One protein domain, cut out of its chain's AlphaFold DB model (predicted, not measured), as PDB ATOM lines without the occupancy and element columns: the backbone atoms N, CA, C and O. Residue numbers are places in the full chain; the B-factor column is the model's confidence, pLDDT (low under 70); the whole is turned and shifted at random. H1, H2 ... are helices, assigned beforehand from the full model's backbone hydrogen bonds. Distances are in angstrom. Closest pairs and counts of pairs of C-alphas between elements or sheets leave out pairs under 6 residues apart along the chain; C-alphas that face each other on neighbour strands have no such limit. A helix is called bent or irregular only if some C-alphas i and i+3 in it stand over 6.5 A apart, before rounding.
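Overview. This is residues 157 to 333 of the 368 residues of the protein "F-box domain-containing protein" of Verticillium dahliae (strain VdLs.17 / ATCC MYA-4575 / FGSC 10137) (UniProt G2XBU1). Four long helices, H1 to H4, stand side by side in an elongated up-and-down bundle, with H1 slanting away from the others in its first part, so that residues 157 to 162 stick out. Near the end of H4, H6 is set steeply to the bundle with its last part packed on H4 and H1, and the short H5 and H7 lie at this same end. The 177 printed residues hold seven named helices, H1 to H7 in that order, and no named strand: the class is all helix. The whole is only just loose, close to compact, with a radius of gyration of the C-alphas of 19.2 A and spans of 62 by 36 by 26 A.

Along the chain. H1, the longest helix, covers residues 157 to 191 and runs 50.7 A from C-alpha 157 at (-42.176, -22.552, -22.548) to C-alpha 191 at (-12.584, -36.269, 16.264). H2 is residues 196 to 218, 32.8 A; H3 is residues 226 to 253, 40.9 A; H4 is residues 261 to 290, 41.7 A. H5 is residues 295 to 299, H6 residues 305 to 321, 25.2 A, and H7 residues 323 to 327, ending with C-alpha 327 at (-46.124, -21.893, -8.141). H4 and H5 are only just irregular: C-alphas 267 and 270 are 6.53 A apart, and C-alphas 296 and 299 are 6.7 A apart.

Arrangement. H1 is the hub, touching H2, H4, H6 and H7. With residues 178 to 189 alone it touches H2, closest at the C-alphas of Ser 185 and Ala 202, 4.7 A, a hairpin at a shallow tilt of 22 degrees, opposite ways. With residues 177 to 191 alone it touches H4 at a steep tilt of 39 degrees, closest at the C-alphas of Ala 184 and Pro 271, 4.9 A. H2 and H3 form a hairpin, closest at the C-alphas of Ile 198 and Ser 243, 5.1 A. H3 and H4 form another, closest at the C-alphas of Ala 230 and Ile 283, 5.1 A. H1 and H3 are apart, as are H2 and H4. H6 touches H4 at a steep tilt of 66 degrees, closest at the C-alphas of Gly 285 and Leu 317, 4.4 A. H5 only just touches H6 and H7, with 3 pairs of C-alphas within 8 A each. Every O i to N i+4 pair is within hydrogen-bond range in H1 and H3, against 18 of 19 in H2, 23 of 26 in H4, 11 of 13 in H6, and 0 of 1 in H5 and H7, where 1 of 2 and 2 of 2 O i to N i+3 pairs are.

Size, cuts and confidence. The C-alphas of Val 157 and Thr 256, the two farthest apart, are 63.9 A apart. The printed part has no cut, and no link is long. Residues 252 to 258 stand free. The mean pLDDT of the printed part is 86.6; residues 220 to 224, 255 to 259, 303 and 331 to 333 are under 70.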
ATOM      1  N   VAL A 157     -43.145 -21.446 -22.387       83.12
ATOM      2  CA  VAL A 157     -42.176 -22.552 -22.548       83.12
ATOM      3  C   VAL A 157     -40.749 -22.197 -22.070       83.12
ATOM      4  O   VAL A 157     -40.236 -22.875 -21.178       83.12
ATOM      5  N   PRO A 158     -40.111 -21.094 -22.527       86.12
ATOM      6  CA  PRO A 158     -38.767 -20.738 -22.057       86.12
ATOM      7  C   PRO A 158     -38.719 -20.370 -20.565       86.12
ATOM      8  O   PRO A 158     -37.692 -20.543 -19.903       86.12
ATOM      9  N   CYS A 159     -39.821 -19.851 -20.027       89.31
ATOM     10  CA  CYS A 159     -39.950 -19.511 -18.616       89.31
ATOM     11  C   CYS A 159     -40.079 -20.767 -17.747       89.31
ATOM     12  O   CYS A 159     -39.438 -20.843 -16.700       89.31
ATOM     13  N   TRP A 160     -40.838 -21.760 -18.211       87.69
ATOM     14  CA  TRP A 160     -40.965 -23.068 -17.576       87.69
ATOM     15  C   TRP A 160     -39.623 -23.802 -17.527       87.69
ATOM     16  O   TRP A 160     -39.230 -24.330 -16.488       87.69
ATOM     17  N   ASP A 161     -38.855 -23.774 -18.616       88.38
ATOM     18  CA  ASP A 161     -37.522 -24.379 -18.635       88.38
ATOM     19  C   ASP A 161     -36.539 -23.662 -17.708       88.38
ATOM     20  O   ASP A 161     -35.729 -24.307 -17.037       88.38
ATOM     21  N   ALA A 162     -36.604 -22.329 -17.633       90.56
ATOM     22  CA  ALA A 162     -35.808 -21.566 -16.677       90.56
ATOM     23  C   ALA A 162     -36.161 -21.935 -15.233       90.56
ATOM     24  O   ALA A 162     -35.254 -22.187 -14.439       90.56
ATOM     25  N   TYR A 163     -37.453 -22.027 -14.924       90.50
ATOM     26  CA  TYR A 163     -37.939 -22.456 -13.621       90.50
ATOM     27  C   TYR A 163     -37.448 -23.865 -13.262       90.50
ATOM     28  O   TYR A 163     -36.794 -24.028 -12.233       90.50
ATOM     29  N   LYS A 164     -37.639 -24.859 -14.143       90.31
ATOM     30  CA  LYS A 164     -37.159 -26.237 -13.931       90.31
ATOM     31  C   LYS A 164     -35.658 -26.293 -13.651       90.31
ATOM     32  O   LYS A 164     -35.229 -27.010 -12.750       90.31
ATOM     33  N   ARG A 165     -34.845 -25.509 -14.373       93.12
ATOM     34  CA  ARG A 165     -33.396 -25.423 -14.114       93.12
ATOM     35  C   ARG A 165     -33.085 -24.875 -12.724       93.12
ATOM     36  O   ARG A 165     -32.196 -25.400 -12.058       93.12
ATOM     37  N   VAL A 166     -33.781 -23.825 -12.288       93.31
ATOM     38  CA  VAL A 166     -33.609 -23.265 -10.938       93.31
ATOM     39  C   VAL A 166     -34.050 -24.270  -9.876       93.31
ATOM     40  O   VAL A 166     -33.307 -24.508  -8.927       93.31
ATOM     41  N   HIS A 167     -35.199 -24.913 -10.071       91.00
ATOM     42  CA  HIS A 167     -35.713 -25.929  -9.162       91.00
ATOM     43  C   HIS A 167     -34.745 -27.114  -9.018       91.00
ATOM     44  O   HIS A 167     -34.442 -27.543  -7.909       91.00
ATOM     45  N   HIS A 168     -34.174 -27.592 -10.125       92.81
ATOM     46  CA  HIS A 168     -33.182 -28.666 -10.095       92.81
ATOM     47  C   HIS A 168     -31.900 -28.266  -9.346       92.81
ATOM     48  O   HIS A 168     -31.389 -29.038  -8.535       92.81
ATOM     49  N   ARG A 169     -31.395 -27.043  -9.564       93.50
ATOM     50  CA  ARG A 169     -30.228 -26.519  -8.829       93.50
ATOM     51  C   ARG A 169     -30.497 -26.412  -7.333       93.50
ATOM     52  O   ARG A 169     -29.622 -26.751  -6.547       93.50
ATOM     53  N   PHE A 170     -31.694 -25.975  -6.952       92.06
ATOM     54  CA  PHE A 170     -32.124 -25.940  -5.558       92.06
ATOM     55  C   PHE A 170     -32.092 -27.333  -4.918       92.06
ATOM     56  O   PHE A 170     -31.512 -27.492  -3.849       92.06
ATOM     57  N   LEU A 171     -32.626 -28.358  -5.592       91.00
ATOM     58  CA  LEU A 171     -32.587 -29.736  -5.088       91.00
ATOM     59  C   LEU A 171     -31.148 -30.246  -4.907       91.00
ATOM     60  O   LEU A 171     -30.830 -30.835  -3.875       91.00
ATOM     61  N   LEU A 172     -30.266 -29.977  -5.877       92.50
ATOM     62  CA  LEU A 172     -28.851 -30.351  -5.792       92.50
ATOM     63  C   LEU A 172     -28.145 -29.643  -4.623       92.50
ATOM     64  O   LEU A 172     -27.436 -30.285  -3.853       92.50
ATOM     65  N   LEU A 173     -28.351 -28.331  -4.469       91.75
ATOM     66  CA  LEU A 173     -27.781 -27.549  -3.369       91.75
ATOM     67  C   LEU A 173     -28.313 -28.012  -2.011       91.75
ATOM     68  O   LEU A 173     -27.537 -28.117  -1.063       91.75
ATOM     69  N   GLY A 174     -29.600 -28.349  -1.926       89.81
ATOM     70  CA  GLY A 174     -30.208 -28.919  -0.728       89.81
ATOM     71  C   GLY A 174     -29.558 -30.243  -0.323       89.81
ATOM     72  O   GLY A 174     -29.249 -30.427   0.855       89.81
ATOM     73  N   LEU A 175     -29.278 -31.127  -1.291       91.56
ATOM     74  CA  LEU A 175     -28.584 -32.397  -1.059       91.56
ATOM     75  C   LEU A 175     -27.125 -32.190  -0.630       91.56
ATOM     76  O   LEU A 175     -26.663 -32.834   0.311       91.56
ATOM     77  N   LEU A 176     -26.404 -31.274  -1.282       93.12
ATOM     78  CA  LEU A 176     -25.028 -30.931  -0.911       93.12
ATOM     79  C   LEU A 176     -24.964 -30.333   0.499       93.12
ATOM     80  O   LEU A 176     -24.131 -30.747   1.300       93.12
ATOM     81  N   SER A 177     -25.878 -29.417   0.825       91.69
ATOM     82  CA  SER A 177     -26.038 -28.843   2.167       91.69
ATOM     83  C   SER A 177     -26.297 -29.924   3.220       91.69
ATOM     84  O   SER A 177     -25.660 -29.924   4.276       91.69
ATOM     85  N   ALA A 178     -27.159 -30.899   2.909       91.38
ATOM     86  CA  ALA A 178     -27.441 -32.024   3.798       91.38
ATOM     87  C   ALA A 178     -26.176 -32.851   4.037       91.38
ATOM     88  O   ALA A 178     -25.842 -33.160   5.179       91.38
ATOM     89  N   GLY A 179     -25.438 -33.149   2.962       93.44
ATOM     90  CA  GLY A 179     -24.162 -33.855   3.024       93.44
ATOM     91  C   GLY A 179     -23.143 -33.134   3.904       93.44
ATOM     92  O   GLY A 179     -22.548 -33.758   4.777       93.44
ATOM     93  N   VAL A 180     -22.987 -31.815   3.749       93.19
ATOM     94  CA  VAL A 180     -22.080 -31.010   4.587       93.19
ATOM     95  C   VAL A 180     -22.505 -31.040   6.057       93.19
ATOM     96  O   VAL A 180     -21.653 -31.207   6.925       93.19
ATOM     97  N   ALA A 181     -23.802 -30.936   6.358       91.62
ATOM     98  CA  ALA A 181     -24.299 -30.999   7.734       91.62
ATOM     99  C   ALA A 181     -24.056 -32.376   8.383       91.62
ATOM    100  O   ALA A 181     -23.652 -32.451   9.547       91.62
ATOM    101  N   VAL A 182     -24.254 -33.463   7.628       94.31
ATOM    102  CA  VAL A 182     -23.944 -34.832   8.070       94.31
ATOM    103  C   VAL A 182     -22.446 -34.988   8.307       94.31
ATOM    104  O   VAL A 182     -22.057 -35.481   9.363       94.31
ATOM    105  N   LEU A 183     -21.608 -34.524   7.376       93.81
ATOM    106  CA  LEU A 183     -20.152 -34.574   7.507       93.81
ATOM    107  C   LEU A 183     -19.669 -33.789   8.727       93.81
ATOM    108  O   LEU A 183     -18.905 -34.340   9.508       93.81
ATOM    109  N   ALA A 184     -20.156 -32.561   8.932       92.62
ATOM    110  CA  ALA A 184     -19.820 -31.732  10.091       92.62
ATOM    111  C   ALA A 184     -20.214 -32.399  11.418       92.62
ATOM    112  O   ALA A 184     -19.496 -32.309  12.416       92.62
ATOM    113  N   SER A 185     -21.360 -33.081  11.434       93.31
ATOM    114  CA  SER A 185     -21.841 -33.785  12.623       93.31
ATOM    115  C   SER A 185     -21.018 -35.047  12.890       93.31
ATOM    116  O   SER A 185     -20.555 -35.254  14.008       93.31
ATOM    117  N   ALA A 186     -20.779 -35.864  11.861       93.62
ATOM    118  CA  ALA A 186     -20.010 -37.100  11.965       93.62
ATOM    119  C   ALA A 186     -18.545 -36.833  12.333       93.62
ATOM    120  O   ALA A 186     -18.011 -37.479  13.233       93.62
ATOM    121  N   SER A 187     -17.905 -35.848  11.700       91.12
ATOM    122  CA  SER A 187     -16.521 -35.480  11.998       91.12
ATOM    123  C   SER A 187     -16.365 -34.992  13.435       91.12
ATOM    124  O   SER A 187     -15.436 -35.411  14.119       91.12
ATOM    125  N   SER A 188     -17.315 -34.198  13.938       90.31
ATOM    126  CA  SER A 188     -17.337 -33.752  15.336       90.31
ATOM    127  C   SER A 188     -17.408 -34.928  16.320       90.31
ATOM    128  O   SER A 188     -16.743 -34.909  17.356       90.31
ATOM    129  N   MET A 189     -18.171 -35.972  15.982       91.88
ATOM    130  CA  MET A 189     -18.291 -37.187  16.797       91.88
ATOM    131  C   MET A 189     -17.040 -38.069  16.739       91.88
ATOM    132  O   MET A 189     -16.675 -38.661  17.751       91.88
ATOM    133  N   VAL A 190     -16.376 -38.153  15.582       90.56
ATOM    134  CA  VAL A 190     -15.171 -38.978  15.396       90.56
ATOM    135  C   VAL A 190     -13.927 -38.316  15.987       90.56
ATOM    136  O   VAL A 190     -13.131 -38.991  16.635       90.56
ATOM    137  N   LEU A 191     -13.759 -37.007  15.791       87.12
ATOM    138  CA  LEU A 191     -12.584 -36.269  16.264       87.12
ATOM    139  C   LEU A 191     -12.553 -36.156  17.787       87.12
ATOM    140  O   LEU A 191     -11.486 -36.242  18.391       87.12
ATOM    141  N   VAL A 192     -13.712 -35.924  18.414       87.25
ATOM    142  CA  VAL A 192     -13.775 -35.589  19.843       87.25
ATOM    143  C   VAL A 192     -14.907 -36.337  20.562       87.25
ATOM    144  O   VAL A 192     -15.739 -35.718  21.228       87.25
ATOM    145  N   PRO A 193     -14.930 -37.685  20.516       86.25
ATOM    146  CA  PRO A 193     -16.057 -38.493  20.996       86.25
ATOM    147  C   PRO A 193     -16.356 -38.312  22.490       86.25
ATOM    148  O   PRO A 193     -17.469 -38.558  22.944       86.25
ATOM    149  N   ARG A 194     -15.360 -37.886  23.276       86.62
ATOM    150  CA  ARG A 194     -15.479 -37.697  24.729       86.62
ATOM    151  C   ARG A 194     -15.866 -36.274  25.135       86.62
ATOM    152  O   ARG A 194     -16.206 -36.060  26.296       86.62
ATOM    153  N   ASN A 195     -15.827 -35.303  24.219       87.25
ATOM    154  CA  ASN A 195     -16.206 -33.929  24.538       87.25
ATOM    155  C   ASN A 195     -17.697 -33.708  24.262       87.25
ATOM    156  O   ASN A 195     -18.113 -33.322  23.168       87.25
ATOM    157  N   LEU A 196     -18.505 -33.917  25.302       89.19
ATOM    158  CA  LEU A 196     -19.959 -33.757  25.240       89.19
ATOM    159  C   LEU A 196     -20.395 -32.352  24.807       89.19
ATOM    160  O   LEU A 196     -21.457 -32.215  24.205       89.19
ATOM    161  N   LYS A 197     -19.572 -31.322  25.044       88.94
ATOM    162  CA  LYS A 197     -19.875 -29.949  24.622       88.94
ATOM    163  C   LYS A 197     -19.837 -29.744  23.108       88.94
ATOM    164  O   LYS A 197     -20.312 -28.721  22.638       88.94
ATOM    165  N   ILE A 198     -19.272 -30.689  22.359       89.88
ATOM    166  CA  ILE A 198     -19.200 -30.659  20.893       89.88
ATOM    167  C   ILE A 198     -20.115 -31.733  20.307       89.88
ATOM    168  O   ILE A 198     -20.883 -31.465  19.384       89.88
ATOM    169  N   VAL A 199     -20.089 -32.934  20.890       91.56
ATOM    170  CA  VAL A 199     -20.890 -34.073  20.430       91.56
ATOM    171  C   VAL A 199     -22.390 -33.817  20.590       91.56
ATOM    172  O   VAL A 199     -23.141 -34.066  19.650       91.56
ATOM    173  N   MET A 200     -22.849 -33.283  21.731       93.06
ATOM    174  CA  MET A 200     -24.285 -33.043  21.951       93.06
ATOM    175  C   MET A 200     -24.850 -32.008  20.960       93.06
ATOM    176  O   MET A 200     -25.833 -32.326  20.290       93.06
ATOM    177  N   PRO A 201     -24.224 -30.827  20.768       93.19
ATOM    178  CA  PRO A 201     -24.570 -29.916  19.676       93.19
ATOM    179  C   PRO A 201     -24.604 -30.561  18.290       93.19
ATOM    180  O   PRO A 201     -25.537 -30.311  17.532       93.19
ATOM    181  N   ALA A 202     -23.626 -31.412  17.958       93.06
ATOM    182  CA  ALA A 202     -23.572 -32.098  16.668       93.06
ATOM    183  C   ALA A 202     -24.765 -33.050  16.465       93.06
ATOM    184  O   ALA A 202     -25.390 -33.031  15.406       93.06
ATOM    185  N   VAL A 203     -25.136 -33.837  17.485       94.19
ATOM    186  CA  VAL A 203     -26.327 -34.708  17.434       94.19
ATOM    187  C   VAL A 203     -27.602 -33.876  17.289       94.19
ATOM    188  O   VAL A 203     -28.433 -34.169  16.430       94.19
ATOM    189  N   ILE A 204     -27.761 -32.824  18.100       94.44
ATOM    190  CA  ILE A 204     -28.955 -31.970  18.067       94.44
ATOM    191  C   ILE A 204     -29.095 -31.304  16.695       94.44
ATOM    192  O   ILE A 204     -30.176 -31.340  16.108       94.44
ATOM    193  N   ASN A 205     -28.012 -30.756  16.145       94.19
ATOM    194  CA  ASN A 205     -28.020 -30.125  14.826       94.19
ATOM    195  C   ASN A 205     -28.316 -31.112  13.698       94.19
ATOM    196  O   ASN A 205     -29.011 -30.746  12.750       94.19
ATOM    197  N   LEU A 206     -27.849 -32.357  13.798       94.00
ATOM    198  CA  LEU A 206     -28.200 -33.405  12.843       94.00
ATOM    199  C   LEU A 206     -29.711 -33.690  12.864       94.00
ATOM    200  O   LEU A 206     -30.347 -33.728  11.812       94.00
ATOM    201  N   VAL A 207     -30.300 -33.830  14.056       95.19
ATOM    202  CA  VAL A 207     -31.742 -34.081  14.226       95.19
ATOM    203  C   VAL A 207     -32.579 -32.890  13.751       95.19
ATOM    204  O   VAL A 207     -33.533 -33.075  12.995       95.19
ATOM    205  N   LEU A 208     -32.217 -31.665  14.144       93.94
ATOM    206  CA  LEU A 208     -32.902 -30.449  13.697       93.94
ATOM    207  C   LEU A 208     -32.770 -30.251  12.183       93.94
ATOM    208  O   LEU A 208     -33.744 -29.890  11.526       93.94
ATOM    209  N   GLY A 209     -31.599 -30.540  11.612       91.50
ATOM    210  CA  GLY A 209     -31.377 -30.511  10.170       91.50
ATOM    211  C   GLY A 209     -32.310 -31.473   9.436       91.50
ATOM    212  O   GLY A 209     -33.000 -31.056   8.505       91.50
ATOM    213  N   LEU A 210     -32.399 -32.728   9.890       91.25
ATOM    214  CA  LEU A 210     -33.334 -33.722   9.347       91.25
ATOM    215  C   LEU A 210     -34.790 -33.256   9.457       91.25
ATOM    216  O   LEU A 210     -35.541 -33.379   8.490       91.25
ATOM    217  N   LEU A 211     -35.179 -32.664  10.589       91.19
ATOM    218  CA  LEU A 211     -36.516 -32.100  10.774       91.19
ATOM    219  C   LEU A 211     -36.821 -31.000   9.744       91.19
ATOM    220  O   LEU A 211     -37.905 -31.005   9.163       91.19
ATOM    221  N   VAL A 212     -35.875 -30.094   9.467       89.12
ATOM    222  CA  VAL A 212     -36.040 -29.060   8.426       89.12
ATOM    223  C   VAL A 212     -36.271 -29.692   7.052       89.12
ATOM    224  O   VAL A 212     -37.189 -29.274   6.345       89.12
ATOM    225  N   TYR A 213     -35.506 -30.725   6.688       86.19
ATOM    226  CA  TYR A 213     -35.697 -31.434   5.417       86.19
ATOM    227  C   TYR A 213     -37.059 -32.126   5.330       86.19
ATOM    228  O   TYR A 213     -37.716 -32.044   4.294       86.19
ATOM    229  N   VAL A 214     -37.522 -32.749   6.418       87.25
ATOM    230  CA  VAL A 214     -38.862 -33.349   6.492       87.25
ATOM    231  C   VAL A 214     -39.942 -32.282   6.296       87.25
ATOM    232  O   VAL A 214     -40.834 -32.459   5.468       87.25
ATOM    233  N   ILE A 215     -39.839 -31.139   6.983       86.12
ATOM    234  CA  ILE A 215     -40.785 -30.024   6.822       86.12
ATOM    235  C   ILE A 215     -40.779 -29.511   5.378       86.12
ATOM    236  O   ILE A 215     -41.844 -29.251   4.824       86.12
ATOM    237  N   MET A 216     -39.604 -29.376   4.751       80.88
ATOM    238  CA  MET A 216     -39.489 -28.960   3.349       80.88
ATOM    239  C   MET A 216     -40.107 -29.974   2.381       80.88
ATOM    240  O   MET A 216     -40.730 -29.562   1.405       80.88
ATOM    241  N   TRP A 217     -39.974 -31.276   2.648       82.31
ATOM    242  CA  TRP A 217     -40.527 -32.337   1.804       82.31
ATOM    243  C   TRP A 217     -42.059 -32.363   1.818       82.31
ATOM    244  O   TRP A 217     -42.690 -32.499   0.773       82.31
ATOM    245  N   PHE A 218     -42.663 -32.188   2.997       80.06
ATOM    246  CA  PHE A 218     -44.121 -32.173   3.170       80.06
ATOM    247  C   PHE A 218     -44.760 -30.794   2.957       80.06
ATOM    248  O   PHE A 218     -45.980 -30.649   3.071       80.06
ATOM    249  N   ARG A 219     -43.965 -29.762   2.656       75.56
ATOM    250  CA  ARG A 219     -44.465 -28.407   2.425       75.56
ATOM    251  C   ARG A 219     -45.330 -28.374   1.166       75.56
ATOM    252  O   ARG A 219     -44.847 -28.596   0.060       75.56
ATOM    253  N   THR A 220     -46.604 -28.039   1.344       66.12
ATOM    254  CA  THR A 220     -47.547 -27.802   0.245       66.12
ATOM    255  C   THR A 220     -47.501 -26.346  -0.215       66.12
ATOM    256  O   THR A 220     -47.228 -25.445   0.585       66.12
ATOM    257  N   ASP A 221     -47.864 -26.102  -1.478       65.50
ATOM    258  CA  ASP A 221     -47.838 -24.775  -2.123       65.50
ATOM    259  C   ASP A 221     -48.802 -23.755  -1.484       65.50
ATOM    260  O   ASP A 221     -48.733 -22.557  -1.750       65.50
ATOM    261  N   LYS A 222     -49.678 -24.222  -0.584       61.44
ATOM    262  CA  LYS A 222     -50.715 -23.426   0.089       61.44
ATOM    263  C   LYS A 222     -50.329 -22.959   1.498       61.44
ATOM    264  O   LYS A 222     -51.078 -22.189   2.096       61.44
ATOM    265  N   SER A 223     -49.204 -23.421   2.061       61.41
ATOM    266  CA  SER A 223     -48.861 -23.214   3.478       61.41
ATOM    267  C   SER A 223     -47.610 -22.349   3.696       61.41
ATOM    268  O   SER A 223     -46.502 -22.693   3.288       61.41
ATOM    269  N   ARG A 224     -47.757 -21.228   4.421       65.38
ATOM    270  CA  ARG A 224     -46.617 -20.398   4.867       65.38
ATOM    271  C   ARG A 224     -45.938 -21.002   6.100       65.38
ATOM    272  O   ARG A 224     -46.234 -20.617   7.227       65.38
ATOM    273  N   THR A 225     -45.003 -21.927   5.889       73.00
ATOM    274  CA  THR A 225     -44.151 -22.502   6.956       73.00
ATOM    275  C   THR A 225     -42.750 -21.872   7.034       73.00
ATOM    276  O   THR A 225     -41.907 -22.341   7.798       73.00
ATOM    277  N   PHE A 226     -42.495 -20.787   6.287       77.25
ATOM    278  CA  PHE A 226     -41.182 -20.122   6.198       77.25
ATOM    279  C   PHE A 226     -40.673 -19.604   7.548       77.25
ATOM    280  O   PHE A 226     -39.502 -19.778   7.869       77.25
ATOM    281  N   HIS A 227     -41.557 -19.039   8.375       80.50
ATOM    282  CA  HIS A 227     -41.182 -18.514   9.691       80.50
ATOM    283  C   HIS A 227     -40.711 -19.614  10.650       80.50
ATOM    284  O   HIS A 227     -39.742 -19.420  11.375       80.50
ATOM    285  N   PHE A 228     -41.361 -20.782  10.634       83.06
ATOM    286  CA  PHE A 228     -40.973 -21.905  11.490       83.06
ATOM    287  C   PHE A 228     -39.607 -22.461  11.101       83.06
ATOM    288  O   PHE A 228     -38.774 -22.696  11.969       83.06
ATOM    289  N   VAL A 229     -39.361 -22.624   9.798       87.38
ATOM    290  CA  VAL A 229     -38.059 -23.096   9.318       87.38
ATOM    291  C   VAL A 229     -36.961 -22.076   9.611       87.38
ATOM    292  O   VAL A 229     -35.927 -22.469  10.135       87.38
ATOM    293  N   ALA A 230     -37.220 -20.776   9.431       88.00
ATOM    294  CA  ALA A 230     -36.268 -19.731   9.810       88.00
ATOM    295  C   ALA A 230     -35.887 -19.782  11.298       88.00
ATOM    296  O   ALA A 230     -34.713 -19.658  11.634       88.00
ATOM    297  N   VAL A 231     -36.858 -19.989  12.196       91.56
ATOM    298  CA  VAL A 231     -36.589 -20.117  13.639       91.56
ATOM    299  C   VAL A 231     -35.719 -21.340  13.929       91.56
ATOM    300  O   VAL A 231     -34.762 -21.233  14.693       91.56
ATOM    301  N   ILE A 232     -36.010 -22.485  13.304       92.44
ATOM    302  CA  ILE A 232     -35.197 -23.697  13.474       92.44
ATOM    303  C   ILE A 232     -33.770 -23.465  12.957       92.44
ATOM    304  O   ILE A 232     -32.815 -23.815  13.647       92.44
ATOM    305  N   ASP A 233     -33.603 -22.823  11.799       92.75
ATOM    306  CA  ASP A 233     -32.280 -22.519  11.246       92.75
ATOM    307  C   ASP A 233     -31.476 -21.569  12.150       92.75
ATOM    308  O   ASP A 233     -30.277 -21.777  12.341       92.75
ATOM    309  N   VAL A 234     -32.118 -20.578  12.782       95.06
ATOM    310  CA  VAL A 234     -31.469 -19.705  13.782       95.06
ATOM    311  C   VAL A 234     -30.969 -20.515  14.980       95.06
ATOM    312  O   VAL A 234     -29.843 -20.303  15.436       95.06
ATOM    313  N   VAL A 235     -31.768 -21.467  15.470       95.19
ATOM    314  CA  VAL A 235     -31.367 -22.361  16.567       95.19
ATOM    315  C   VAL A 235     -30.170 -23.222  16.155       95.19
ATOM    316  O   VAL A 235     -29.199 -23.302  16.907       95.19
ATOM    317  N   ILE A 236     -30.187 -23.799  14.949       93.88
ATOM    318  CA  ILE A 236     -29.069 -24.594  14.413       93.88
ATOM    319  C   ILE A 236     -27.777 -23.763  14.375       93.88
ATOM    320  O   ILE A 236     -26.723 -24.219  14.826       93.88
ATOM    321  N   VAL A 237     -27.846 -22.526  13.868       95.31
ATOM    322  CA  VAL A 237     -26.693 -21.616  13.801       95.31
ATOM    323  C   VAL A 237     -26.167 -21.288  15.201       95.31
ATOM    324  O   VAL A 237     -24.961 -21.371  15.424       95.31
ATOM    325  N   ALA A 238     -27.044 -20.974  16.159       95.12
ATOM    326  CA  ALA A 238     -26.646 -20.676  17.536       95.12
ATOM    327  C   ALA A 238     -25.919 -21.857  18.203       95.12
ATOM    328  O   ALA A 238     -24.897 -21.672  18.868       95.12
ATOM    329  N   ILE A 239     -26.404 -23.080  17.976       94.62
ATOM    330  CA  ILE A 239     -25.785 -24.304  18.493       94.62
ATOM    331  C   ILE A 239     -24.408 -24.532  17.847       94.62
ATOM    332  O   ILE A 239     -23.447 -24.845  18.552       94.62
ATOM    333  N   TRP A 240     -24.264 -24.320  16.532       93.81
ATOM    334  CA  TRP A 240     -22.966 -24.448  15.856       93.81
ATOM    335  C   TRP A 240     -21.922 -23.427  16.329       93.81
ATOM    336  O   TRP A 240     -20.746 -23.779  16.438       93.81
ATOM    337  N   ILE A 241     -22.332 -22.196  16.667       93.94
ATOM    338  CA  ILE A 241     -21.430 -21.186  17.247       93.94
ATOM    339  C   ILE A 241     -20.810 -21.709  18.546       93.94
ATOM    340  O   ILE A 241     -19.599 -21.593  18.732       93.94
ATOM    341  N   SER A 242     -21.613 -22.334  19.415       91.19
ATOM    342  CA  SER A 242     -21.110 -22.931  20.656       91.19
ATOM    343  C   SER A 242     -20.032 -23.985  20.380       91.19
ATOM    344  O   SER A 242     -18.981 -23.968  21.019       91.19
ATOM    345  N   SER A 243     -20.251 -24.865  19.397       90.25
ATOM    346  CA  SER A 243     -19.265 -25.882  19.008       90.25
ATOM    347  C   SER A 243     -17.970 -25.268  18.473       90.25
ATOM    348  O   SER A 243     -16.888 -25.727  18.832       90.25
ATOM    349  N   LEU A 244     -18.052 -24.219  17.646       91.06
ATOM    350  CA  LEU A 244     -16.869 -23.531  17.108       91.06
ATOM    351  C   LEU A 244     -16.026 -22.873  18.202       91.06
ATOM    352  O   LEU A 244     -14.796 -22.934  18.147       91.06
ATOM    353  N   VAL A 245     -16.671 -22.262  19.200       91.81
ATOM    354  CA  VAL A 245     -15.975 -21.657  20.345       91.81
ATOM    355  C   VAL A 245     -15.214 -22.723  21.136       91.81
ATOM    356  O   VAL A 245     -14.056 -22.504  21.489       91.81
ATOM    357  N   GLU A 246     -15.819 -23.890  21.363       90.81
ATOM    358  CA  GLU A 246     -15.167 -25.001  22.066       90.81
ATOM    359  C   GLU A 246     -14.026 -25.624  21.239       90.81
ATOM    360  O   GLU A 246     -12.956 -25.887  21.789       90.81
ATOM    361  N   PHE A 247     -14.171 -25.767  19.914       88.81
ATOM    362  CA  PHE A 247     -13.058 -26.149  19.028       88.81
ATOM    363  C   PHE A 247     -11.884 -25.165  19.105       88.81
ATOM    364  O   PHE A 247     -10.735 -25.584  19.259       88.81
ATOM    365  N   GLY A 248     -12.160 -23.858  19.080       87.88
ATOM    366  CA  GLY A 248     -11.136 -22.826  19.249       87.88
ATOM    367  C   GLY A 248     -10.463 -22.873  20.625       87.88
ATOM    368  O   GLY A 248      -9.241 -22.737  20.729       87.88
ATOM    369  N   ALA A 249     -11.238 -23.110  21.687       87.88
ATOM    370  CA  ALA A 249     -10.718 -23.239  23.043       87.88
ATOM    371  C   ALA A 249      -9.814 -24.471  23.202       87.88
ATOM    372  O   ALA A 249      -8.761 -24.365  23.833       87.88
ATOM    373  N   MET A 250     -10.181 -25.609  22.603       84.56
ATOM    374  CA  MET A 250      -9.350 -26.816  22.602       84.56
ATOM    375  C   MET A 250      -8.024 -26.588  21.879       84.56
ATOM    376  O   MET A 250      -6.984 -26.872  22.460       84.56
ATOM    377  N   MET A 251      -8.031 -26.001  20.677       84.31
ATOM    378  CA  MET A 251      -6.786 -25.722  19.944       84.31
ATOM    379  C   MET A 251      -5.846 -24.786  20.709       84.31
ATOM    380  O   MET A 251      -4.634 -24.963  20.677       84.31
ATOM    381  N   ARG A 252      -6.392 -23.791  21.418       84.81
ATOM    382  CA  ARG A 252      -5.582 -22.868  22.227       84.81
ATOM    383  C   ARG A 252      -4.975 -23.544  23.460       84.81
ATOM    384  O   ARG A 252      -3.911 -23.135  23.919       84.81
ATOM    385  N   ASN A 253      -5.672 -24.529  24.018       81.75
ATOM    386  CA  ASN A 253      -5.307 -25.171  25.276       81.75
ATOM    387  C   ASN A 253      -4.575 -26.515  25.091       81.75
ATOM    388  O   ASN A 253      -4.064 -27.040  26.084       81.75
ATOM    389  N   ASP A 254      -4.499 -27.068  23.874       74.31
ATOM    390  CA  ASP A 254      -3.792 -28.325  23.595       74.31
ATOM    391  C   ASP A 254      -2.272 -28.122  23.648       74.31
ATOM    392  O   ASP A 254      -1.595 -27.857  22.656       74.31
ATOM    393  N   ARG A 255      -1.729 -28.240  24.861       60.03
ATOM    394  CA  ARG A 255      -0.285 -28.203  25.136       60.03
ATOM    395  C   ARG A 255       0.414 -29.527  24.818       60.03
ATOM    396  O   ARG A 255       1.637 -29.586  24.868       60.03
ATOM    397  N   THR A 256      -0.352 -30.582  24.546       59.41
ATOM    398  CA  THR A 256       0.123 -31.967  24.443       59.41
ATOM    399  C   THR A 256       0.171 -32.497  23.012       59.41
ATOM    400  O   THR A 256       0.721 -33.573  22.797       59.41
ATOM    401  N   GLY A 257      -0.371 -31.760  22.034       64.94
ATOM    402  CA  GLY A 257      -0.379 -32.156  20.620       64.94
ATOM    403  C   GLY A 257      -1.194 -33.423  20.358       64.94
ATOM    404  O   GLY A 257      -0.891 -34.178  19.438       64.94
ATOM    405  N   THR A 258      -2.193 -33.691  21.202       66.25
ATOM    406  CA  THR A 258      -2.985 -34.930  21.149       66.25
ATOM    407  C   THR A 258      -3.900 -35.000  19.935       66.25
ATOM    408  O   THR A 258      -4.240 -36.096  19.495       66.25
ATOM    409  N   ILE A 259      -4.284 -33.847  19.383       68.25
ATOM    410  CA  ILE A 259      -5.098 -33.756  18.175       68.25
ATOM    411  C   ILE A 259      -4.335 -32.919  17.147       68.25
ATOM    412  O   ILE A 259      -3.852 -31.827  17.439       68.25
ATOM    413  N   SER A 260      -4.244 -33.430  15.918       81.88
ATOM    414  CA  SER A 260      -3.689 -32.680  14.793       81.88
ATOM    415  C   SER A 260      -4.475 -31.378  14.594       81.88
ATOM    416  O   SER A 260      -5.705 -31.371  14.447       81.88
ATOM    417  N   THR A 261      -3.763 -30.251  14.572       82.62
ATOM    418  CA  THR A 261      -4.348 -28.928  14.308       82.62
ATOM    419  C   THR A 261      -5.008 -28.880  12.932       82.62
ATOM    420  O   THR A 261      -6.074 -28.285  12.781       82.62
ATOM    421  N   LEU A 262      -4.422 -29.566  11.946       85.06
ATOM    422  CA  LEU A 262      -4.983 -29.686  10.604       85.06
ATOM    423  C   LEU A 262      -6.320 -30.429  10.625       85.06
ATOM    424  O   LEU A 262      -7.285 -29.940  10.045       85.06
ATOM    425  N   ASP A 263      -6.420 -31.542  11.351       85.44
ATOM    426  CA  ASP A 263      -7.664 -32.318  11.424       85.44
ATOM    427  C   ASP A 263      -8.769 -31.521  12.127       85.44
ATOM    428  O   ASP A 263      -9.913 -31.487  11.676       85.44
ATOM    429  N   THR A 264      -8.423 -30.780  13.183       85.69
ATOM    430  CA  THR A 264      -9.383 -29.924  13.897       85.69
ATOM    431  C   THR A 264      -9.951 -28.822  12.998       85.69
ATOM    432  O   THR A 264     -11.152 -28.544  13.028       85.69
ATOM    433  N   VAL A 265      -9.111 -28.211  12.160       88.12
ATOM    434  CA  VAL A 265      -9.535 -27.156  11.232       88.12
ATOM    435  C   VAL A 265     -10.313 -27.736  10.048       88.12
ATOM    436  O   VAL A 265     -11.423 -27.278   9.775       88.12
ATOM    437  N   PHE A 266      -9.767 -28.737   9.353       89.50
ATOM    438  CA  PHE A 266     -10.332 -29.248   8.100       89.50
ATOM    439  C   PHE A 266     -11.514 -30.194   8.294       89.50
ATOM    440  O   PHE A 266     -12.451 -30.149   7.501       89.50
ATOM    441  N   LEU A 267     -11.490 -31.039   9.325       88.38
ATOM    442  CA  LEU A 267     -12.572 -31.983   9.600       88.38
ATOM    443  C   LEU A 267     -13.562 -31.411  10.622       88.38
ATOM    444  O   LEU A 267     -14.747 -31.713  10.533       88.38
ATOM    445  N   GLY A 268     -13.122 -30.565  11.556       86.88
ATOM    446  CA  GLY A 268     -13.994 -29.942  12.558       86.88
ATOM    447  C   GLY A 268     -14.580 -28.608  12.097       86.88
ATOM    448  O   GLY A 268     -15.748 -28.513  11.729       86.88
ATOM    449  N   MET A 269     -13.773 -27.547  12.130       91.56
ATOM    450  CA  MET A 269     -14.269 -26.171  12.006       91.56
ATOM    451  C   MET A 269     -14.770 -25.806  10.603       91.56
ATOM    452  O   MET A 269     -15.769 -25.097  10.481       91.56
ATOM    453  N   LEU A 270     -14.102 -26.269   9.544       92.81
ATOM    454  CA  LEU A 270     -14.430 -25.893   8.167       92.81
ATOM    455  C   LEU A 270     -15.820 -26.401   7.724       92.81
ATOM    456  O   LEU A 270     -16.612 -25.574   7.266       92.81
ATOM    457  N   PRO A 271     -16.188 -27.690   7.893       93.12
ATOM    458  CA  PRO A 271     -17.529 -28.170   7.559       93.12
ATOM    459  C   PRO A 271     -18.622 -27.457   8.357       93.12
ATOM    460  O   PRO A 271     -19.671 -27.134   7.804       93.12
ATOM    461  N   ILE A 272     -18.354 -27.152   9.633       93.44
ATOM    462  CA  ILE A 272     -19.266 -26.386  10.490       93.44
ATOM    463  C   ILE A 272     -19.459 -24.971   9.943       93.44
ATOM    464  O   ILE A 272     -20.591 -24.517   9.795       93.44
ATOM    465  N   GLY A 273     -18.369 -24.284   9.592       93.75
ATOM    466  CA  GLY A 273     -18.421 -22.946   9.010       93.75
ATOM    467  C   GLY A 273     -19.208 -22.912   7.699       93.75
ATOM    468  O   GLY A 273     -20.066 -22.050   7.518       93.75
ATOM    469  N   ILE A 274     -18.987 -23.887   6.811       94.19
ATOM    470  CA  ILE A 274     -19.741 -24.007   5.554       94.19
ATOM    471  C   ILE A 274     -21.227 -24.269   5.840       94.19
ATOM    472  O   ILE A 274     -22.082 -23.589   5.270       94.19
ATOM    473  N   ALA A 275     -21.549 -25.196   6.749       93.06
ATOM    474  CA  ALA A 275     -22.929 -25.485   7.141       93.06
ATOM    475  C   ALA A 275     -23.635 -24.236   7.695       93.06
ATOM    476  O   ALA A 275     -24.778 -23.959   7.333       93.06
ATOM    477  N   MET A 276     -22.948 -23.446   8.523       94.50
ATOM    478  CA  MET A 276     -23.480 -22.192   9.055       94.50
ATOM    479  C   MET A 276     -23.741 -21.155   7.963       94.50
ATOM    480  O   MET A 276     -24.797 -20.532   7.976       94.50
ATOM    481  N   ILE A 277     -22.823 -20.980   7.007       94.88
ATOM    482  CA  ILE A 277     -23.013 -20.038   5.891       94.88
ATOM    483  C   ILE A 277     -24.265 -20.405   5.091       94.88
ATOM    484  O   ILE A 277     -25.077 -19.531   4.790       94.88
ATOM    485  N   VAL A 278     -24.454 -21.692   4.792       93.56
ATOM    486  CA  VAL A 278     -25.651 -22.161   4.083       93.56
ATOM    487  C   VAL A 278     -26.919 -21.860   4.886       93.56
ATOM    488  O   VAL A 278     -27.859 -21.290   4.339       93.56
ATOM    489  N   ARG A 279     -26.924 -22.134   6.196       92.88
ATOM    490  CA  ARG A 279     -28.077 -21.838   7.064       92.88
ATOM    491  C   ARG A 279     -28.366 -20.343   7.180       92.88
ATOM    492  O   ARG A 279     -29.522 -19.951   7.249       92.88
ATOM    493  N   LEU A 280     -27.344 -19.489   7.161       94.62
ATOM    494  CA  LEU A 280     -27.528 -18.036   7.143       94.62
ATOM    495  C   LEU A 280     -28.191 -17.555   5.847       94.62
ATOM    496  O   LEU A 280     -29.055 -16.678   5.897       94.62
ATOM    497  N   LEU A 281     -27.835 -18.146   4.701       94.12
ATOM    498  CA  LEU A 281     -28.535 -17.894   3.438       94.12
ATOM    499  C   LEU A 281     -29.993 -18.373   3.506       94.12
ATOM    500  O   LEU A 281     -30.883 -17.650   3.052       94.12
ATOM    501  N   ASP A 282     -30.245 -19.523   4.142       91.81
ATOM    502  CA  ASP A 282     -31.600 -20.035   4.376       91.81
ATOM    503  C   ASP A 282     -32.444 -19.094   5.245       91.81
ATOM    504  O   ASP A 282     -33.585 -18.768   4.902       91.81
ATOM    505  N   ILE A 283     -31.872 -18.573   6.330       92.56
ATOM    506  CA  ILE A 283     -32.522 -17.580   7.192       92.56
ATOM    507  C   ILE A 283     -32.846 -16.316   6.390       92.56
ATOM    508  O   ILE A 283     -33.990 -15.856   6.405       92.56
ATOM    509  N   ALA A 284     -31.873 -15.774   5.652       93.19
ATOM    510  CA  ALA A 284     -32.057 -14.560   4.862       93.19
ATOM    511  C   ALA A 284     -33.160 -14.721   3.804       93.19
ATOM    512  O   ALA A 284     -34.034 -13.860   3.685       93.19
ATOM    513  N   GLY A 285     -33.184 -15.837   3.071       91.88
ATOM    514  CA  GLY A 285     -34.237 -16.083   2.086       91.88
ATOM    515  C   GLY A 285     -35.604 -16.352   2.709       91.88
ATOM    516  O   GLY A 285     -36.604 -15.872   2.178       91.88
ATOM    517  N   ASN A 286     -35.686 -17.036   3.854       89.56
ATOM    518  CA  ASN A 286     -36.958 -17.200   4.564       89.56
ATOM    519  C   ASN A 286     -37.510 -15.862   5.095       89.56
ATOM    520  O   ASN A 286     -38.727 -15.675   5.103       89.56
ATOM    521  N   ILE A 287     -36.647 -14.912   5.483       88.62
ATOM    522  CA  ILE A 287     -37.055 -13.543   5.844       88.62
ATOM    523  C   ILE A 287     -37.628 -12.808   4.623       88.62
ATOM    524  O   ILE A 287     -38.684 -12.192   4.727       88.62
ATOM    525  N   VAL A 288     -36.995 -12.914   3.452       88.94
ATOM    526  CA  VAL A 288     -37.530 -12.311   2.214       88.94
ATOM    527  C   VAL A 288     -38.872 -12.944   1.817       88.94
ATOM    528  O   VAL A 288     -39.802 -12.253   1.408       88.94
ATOM    529  N   LEU A 289     -39.018 -14.260   1.976       85.12
ATOM    530  CA  LEU A 289     -40.282 -14.960   1.719       85.12
ATOM    531  C   LEU A 289     -41.394 -14.568   2.701       85.12
ATOM    532  O   LEU A 289     -42.572 -14.583   2.338       85.12
ATOM    533  N   ALA A 290     -41.032 -14.201   3.930       80.81
ATOM    534  CA  ALA A 290     -41.962 -13.652   4.910       80.81
ATOM    535  C   ALA A 290     -42.500 -12.269   4.498       80.81
ATOM    536  O   ALA A 290     -43.637 -11.930   4.830       80.81
ATOM    537  N   THR A 291     -41.717 -11.491   3.746       78.56
ATOM    538  CA  THR A 291     -42.079 -10.162   3.242       78.56
ATOM    539  C   THR A 291     -42.742 -10.242   1.859       78.56
ATOM    540  O   THR A 291     -42.133  -9.826   0.884       78.56
ATOM    541  N   ASP A 292     -43.957 -10.810   1.754       74.38
ATOM    542  CA  ASP A 292     -44.848 -10.798   0.563       74.38
ATOM    543  C   ASP A 292     -44.149 -10.749  -0.819       74.38
ATOM    544  O   ASP A 292     -44.523  -9.983  -1.713       74.38
ATOM    545  N   TYR A 293     -43.123 -11.584  -1.009       83.00
ATOM    546  CA  TYR A 293     -42.309 -11.564  -2.219       83.00
ATOM    547  C   TYR A 293     -43.108 -12.076  -3.424       83.00
ATOM    548  O   TYR A 293     -43.549 -13.224  -3.457       83.00
ATOM    549  N   ARG A 294     -43.250 -11.233  -4.453       84.94
ATOM    550  CA  ARG A 294     -43.957 -11.563  -5.699       84.94
ATOM    551  C   ARG A 294     -42.970 -11.750  -6.838       84.94
ATOM    552  O   ARG A 294     -42.487 -10.789  -7.437       84.94
ATOM    553  N   HIS A 295     -42.700 -13.005  -7.178       86.62
ATOM    554  CA  HIS A 295     -41.648 -13.356  -8.128       86.62
ATOM    555  C   HIS A 295     -41.804 -12.706  -9.517       86.62
ATOM    556  O   HIS A 295     -40.821 -12.209 -10.077       86.62
ATOM    557  N   TRP A 296     -43.016 -12.673 -10.081       84.62
ATOM    558  CA  TRP A 296     -43.258 -12.113 -11.419       84.62
ATOM    559  C   TRP A 296     -43.000 -10.604 -11.494       84.62
ATOM    560  O   TRP A 296     -42.655 -10.084 -12.555       84.62
ATOM    561  N   GLN A 297     -43.082  -9.897 -10.363       85.31
ATOM    562  CA  GLN A 297     -42.882  -8.451 -10.310       85.31
ATOM    563  C   GLN A 297     -41.404  -8.044 -10.392       85.31
ATOM    564  O   GLN A 297     -41.104  -6.878 -10.649       85.31
ATOM    565  N   ARG A 298     -40.456  -8.987 -10.267       83.31
ATOM    566  CA  ARG A 298     -39.014  -8.675 -10.289       83.31
ATOM    567  C   ARG A 298     -38.544  -8.009 -11.585       83.31
ATOM    568  O   ARG A 298     -37.572  -7.260 -11.562       83.31
ATOM    569  N   ARG A 299     -39.229  -8.273 -12.705       82.50
ATOM    570  CA  ARG A 299     -38.905  -7.726 -14.036       82.50
ATOM    571  C   ARG A 299     -39.502  -6.343 -14.298       82.50
ATOM    572  O   ARG A 299     -39.189  -5.740 -15.320       82.50
ATOM    573  N   ILE A 300     -40.346  -5.835 -13.401       83.38
ATOM    574  CA  ILE A 300     -40.930  -4.499 -13.543       83.38
ATOM    575  C   ILE A 300     -39.794  -3.475 -13.447       83.38
ATOM    576  O   ILE A 300     -39.075  -3.496 -12.453       83.38
ATOM    577  N   PRO A 301     -39.580  -2.596 -14.433       76.69
ATOM    578  CA  PRO A 301     -38.462  -1.659 -14.391       76.69
ATOM    579  C   PRO A 301     -38.547  -0.775 -13.140       76.69
ATOM    580  O   PRO A 301     -39.534  -0.070 -12.942       76.69
ATOM    581  N   SER A 302     -37.518  -0.827 -12.291       75.00
ATOM    582  CA  SER A 302     -37.415   0.017 -11.101       75.00
ATOM    583  C   SER A 302     -36.729   1.344 -11.422       75.00
ATOM    584  O   SER A 302     -35.724   1.417 -12.145       75.00
ATOM    585  N   THR A 303     -37.279   2.427 -10.883       69.50
ATOM    586  CA  THR A 303     -36.739   3.782 -11.047       69.50
ATOM    587  C   THR A 303     -35.572   4.044 -10.091       69.50
ATOM    588  O   THR A 303     -34.640   4.754 -10.464       69.50
ATOM    589  N   GLY A 304     -35.568   3.413  -8.910       83.25
ATOM    590  CA  GLY A 304     -34.532   3.565  -7.884       83.25
ATOM    591  C   GLY A 304     -33.323   2.644  -8.069       83.25
ATOM    592  O   GLY A 304     -33.460   1.471  -8.414       83.25
ATOM    593  N   TRP A 305     -32.121   3.162  -7.792       82.75
ATOM    594  CA  TRP A 305     -30.879   2.391  -7.928       82.75
ATOM    595  C   TRP A 305     -30.768   1.265  -6.889       82.75
ATOM    596  O   TRP A 305     -30.374   0.158  -7.243       82.75
ATOM    597  N   VAL A 306     -31.227   1.521  -5.656       83.62
ATOM    598  CA  VAL A 306     -31.299   0.529  -4.566       83.62
ATOM    599  C   VAL A 306     -32.148  -0.675  -4.970       83.62
ATOM    600  O   VAL A 306     -31.756  -1.818  -4.783       83.62
ATOM    601  N   GLU A 307     -33.302  -0.440  -5.588       82.06
ATOM    602  CA  GLU A 307     -34.200  -1.522  -5.986       82.06
ATOM    603  C   GLU A 307     -33.609  -2.355  -7.141       82.06
ATOM    604  O   GLU A 307     -33.815  -3.564  -7.202       82.06
ATOM    605  N   ARG A 308     -32.826  -1.745  -8.044       83.50
ATOM    606  CA  ARG A 308     -32.128  -2.484  -9.116       83.50
ATOM    607  C   ARG A 308     -31.043  -3.410  -8.582       83.50
ATOM    608  O   ARG A 308     -30.864  -4.488  -9.139       83.50
ATOM    609  N   THR A 309     -30.317  -2.993  -7.547       85.19
ATOM    610  CA  THR A 309     -29.251  -3.804  -6.946       85.19
ATOM    611  C   THR A 309     -29.800  -4.838  -5.969       85.19
ATOM    612  O   THR A 309     -29.272  -5.943  -5.904       85.19
ATOM    613  N   TRP A 310     -30.886  -4.526  -5.259       87.69
ATOM    614  CA  TRP A 310     -31.465  -5.409  -4.247       87.69
ATOM    615  C   TRP A 310     -32.326  -6.541  -4.828       87.69
ATOM    616  O   TRP A 310     -32.208  -7.688  -4.403       87.69
ATOM    617  N   ARG A 311     -33.121  -6.285  -5.875       86.62
ATOM    618  CA  ARG A 311     -33.966  -7.309  -6.523       86.62
ATOM    619  C   ARG A 311     -33.248  -8.586  -6.989       86.62
ATOM    620  O   ARG A 311     -33.827  -9.667  -6.826       86.62
ATOM    621  N   PRO A 312     -32.044  -8.546  -7.599       89.25
ATOM    622  CA  PRO A 312     -31.330  -9.775  -7.935       89.25
ATOM    623  C   PRO A 312     -30.883 -10.537  -6.683       89.25
ATOM    624  O   PRO A 312     -30.918 -11.765  -6.705       89.25
ATOM    625  N   VAL A 313     -30.540  -9.838  -5.593       91.44
ATOM    626  CA  VAL A 313     -30.188 -10.454  -4.304       91.44
ATOM    627  C   VAL A 313     -31.403 -11.150  -3.698       91.44
ATOM    628  O   VAL A 313     -31.318 -12.331  -3.380       91.44
ATOM    629  N   GLU A 314     -32.558 -10.483  -3.629       90.62
ATOM    630  CA  GLU A 314     -33.815 -11.101  -3.173       90.62
ATOM    631  C   GLU A 314     -34.163 -12.339  -3.999       90.62
ATOM    632  O   GLU A 314     -34.489 -13.390  -3.459       90.62
ATOM    633  N   THR A 315     -34.049 -12.232  -5.325       91.00
ATOM    634  CA  THR A 315     -34.337 -13.343  -6.239       91.00
ATOM    635  C   THR A 315     -33.374 -14.509  -6.018       91.00
ATOM    636  O   THR A 315     -33.799 -15.661  -6.034       91.00
ATOM    637  N   PHE A 316     -32.086 -14.227  -5.806       92.88
ATOM    638  CA  PHE A 316     -31.096 -15.246  -5.473       92.88
ATOM    639  C   PHE A 316     -31.443 -15.940  -4.155       92.88
ATOM    640  O   PHE A 316     -31.521 -17.164  -4.135       92.88
ATOM    641  N   LEU A 317     -31.713 -15.174  -3.096       93.31
ATOM    642  CA  LEU A 317     -32.074 -15.706  -1.783       93.31
ATOM    643  C   LEU A 317     -33.335 -16.573  -1.860       93.31
ATOM    644  O   LEU A 317     -33.340 -17.692  -1.368       93.31
ATOM    645  N   VAL A 318     -34.377 -16.113  -2.549       91.31
ATOM    646  CA  VAL A 318     -35.620 -16.877  -2.736       91.31
ATOM    647  C   VAL A 318     -35.388 -18.170  -3.520       91.31
ATOM    648  O   VAL A 318     -35.929 -19.216  -3.167       91.31
ATOM    649  N   HIS A 319     -34.580 -18.134  -4.581       91.94
ATOM    650  CA  HIS A 319     -34.243 -19.340  -5.339       91.94
ATOM    651  C   HIS A 319     -33.350 -20.307  -4.562       91.94
ATOM    652  O   HIS A 319     -33.402 -21.509  -4.820       91.94
ATOM    653  N   PHE A 320     -32.533 -19.786  -3.649       91.25
ATOM    654  CA  PHE A 320     -31.696 -20.584  -2.768       91.25
ATOM    655  C   PHE A 320     -32.535 -21.330  -1.725       91.25
ATOM    656  O   PHE A 320     -32.239 -22.482  -1.437       91.25
ATOM    657  N   THR A 321     -33.606 -20.714  -1.216       89.50
ATOM    658  CA  THR A 321     -34.393 -21.268  -0.101       89.50
ATOM    659  C   THR A 321     -35.649 -22.020  -0.512       89.50
ATOM    660  O   THR A 321     -35.957 -23.071   0.054       89.50
ATOM    661  N   TRP A 322     -36.425 -21.486  -1.459       87.94
ATOM    662  CA  TRP A 322     -37.676 -22.101  -1.899       87.94
ATOM    663  C   TRP A 322     -38.139 -21.575  -3.268       87.94
ATOM    664  O   TRP A 322     -39.051 -20.745  -3.350       87.94
ATOM    665  N   PRO A 323     -37.590 -22.088  -4.386       87.38
ATOM    666  CA  PRO A 323     -37.989 -21.637  -5.719       87.38
ATOM    667  C   PRO A 323     -39.445 -21.974  -6.059       87.38
ATOM    668  O   PRO A 323     -40.035 -21.287  -6.882       87.38
ATOM    669  N   LYS A 324     -40.060 -22.969  -5.402       85.38
ATOM    670  CA  LYS A 324     -41.478 -23.325  -5.594       85.38
ATOM    671  C   LYS A 324     -42.459 -22.212  -5.218       85.38
ATOM    672  O   LYS A 324     -43.626 -22.289  -5.576       85.38
ATOM    673  N   ILE A 325     -42.013 -21.133  -4.566       82.88
ATOM    674  CA  ILE A 325     -42.857 -19.948  -4.343       82.88
ATOM    675  C   ILE A 325     -43.437 -19.377  -5.649       82.88
ATOM    676  O   ILE A 325     -44.468 -18.707  -5.625       82.88
ATOM    677  N   THR A 326     -42.805 -19.641  -6.797       84.94
ATOM    678  CA  THR A 326     -43.329 -19.233  -8.105       84.94
ATOM    679  C   THR A 326     -44.647 -19.911  -8.458       84.94
ATOM    680  O   THR A 326     -45.431 -19.327  -9.195       84.94
ATOM    681  N   GLU A 327     -44.896 -21.112  -7.937       82.56
ATOM    682  CA  GLU A 327     -46.124 -21.893  -8.141       82.56
ATOM    683  C   GLU A 327     -47.191 -21.605  -7.075       82.56
ATOM    684  O   GLU A 327     -48.295 -22.131  -7.159       82.56
ATOM    685  N   ALA A 328     -46.889 -20.772  -6.076       77.31
ATOM    686  CA  ALA A 328     -47.815 -20.519  -4.981       77.31
ATOM    687  C   ALA A 328     -49.102 -19.825  -5.460       77.31
ATOM    688  O   ALA A 328     -49.054 -18.917  -6.291       77.31
ATOM    689  N   GLU A 329     -50.238 -20.230  -4.894       75.19
ATOM    690  CA  GLU A 329     -51.543 -19.592  -5.106       75.19
ATOM    691  C   GLU A 329     -51.657 -18.297  -4.278       75.19
ATOM    692  O   GLU A 329     -51.233 -18.243  -3.115       75.19
ATOM    693  N   TYR A 330     -52.270 -17.261  -4.856       70.38
ATOM    694  CA  TYR A 330     -52.524 -15.975  -4.204       70.38
ATOM    695  C   TYR A 330     -54.029 -15.767  -3.947       70.38
ATOM    696  O   TYR A 330     -54.848 -16.081  -4.807       70.38
ATOM    697  N   PRO A 331     -54.437 -15.184  -2.800       66.31
ATOM    698  CA  PRO A 331     -53.624 -14.784  -1.650       66.31
ATOM    699  C   PRO A 331     -53.220 -15.977  -0.764       66.31
ATOM    700  O   PRO A 331     -53.977 -16.930  -0.580       66.31
ATOM    701  N   TYR A 332     -52.042 -15.894  -0.142       61.38
ATOM    702  CA  TYR A 332     -51.528 -16.960   0.722       61.38
ATOM    703  C   TYR A 332     -52.409 -17.212   1.950       61.38
ATOM    704  O   TYR A 332     -52.809 -16.276   2.649       61.38
ATOM    705  N   ARG A 333     -52.598 -18.485   2.316       58.16
ATOM    706  CA  ARG A 333     -53.162 -18.862   3.619       58.16
ATOM    707  C   ARG A 333     -52.034 -18.959   4.653       58.16
ATOM    708  O   ARG A 333     -51.166 -19.828   4.578       58.16
TER     709      ARG A 333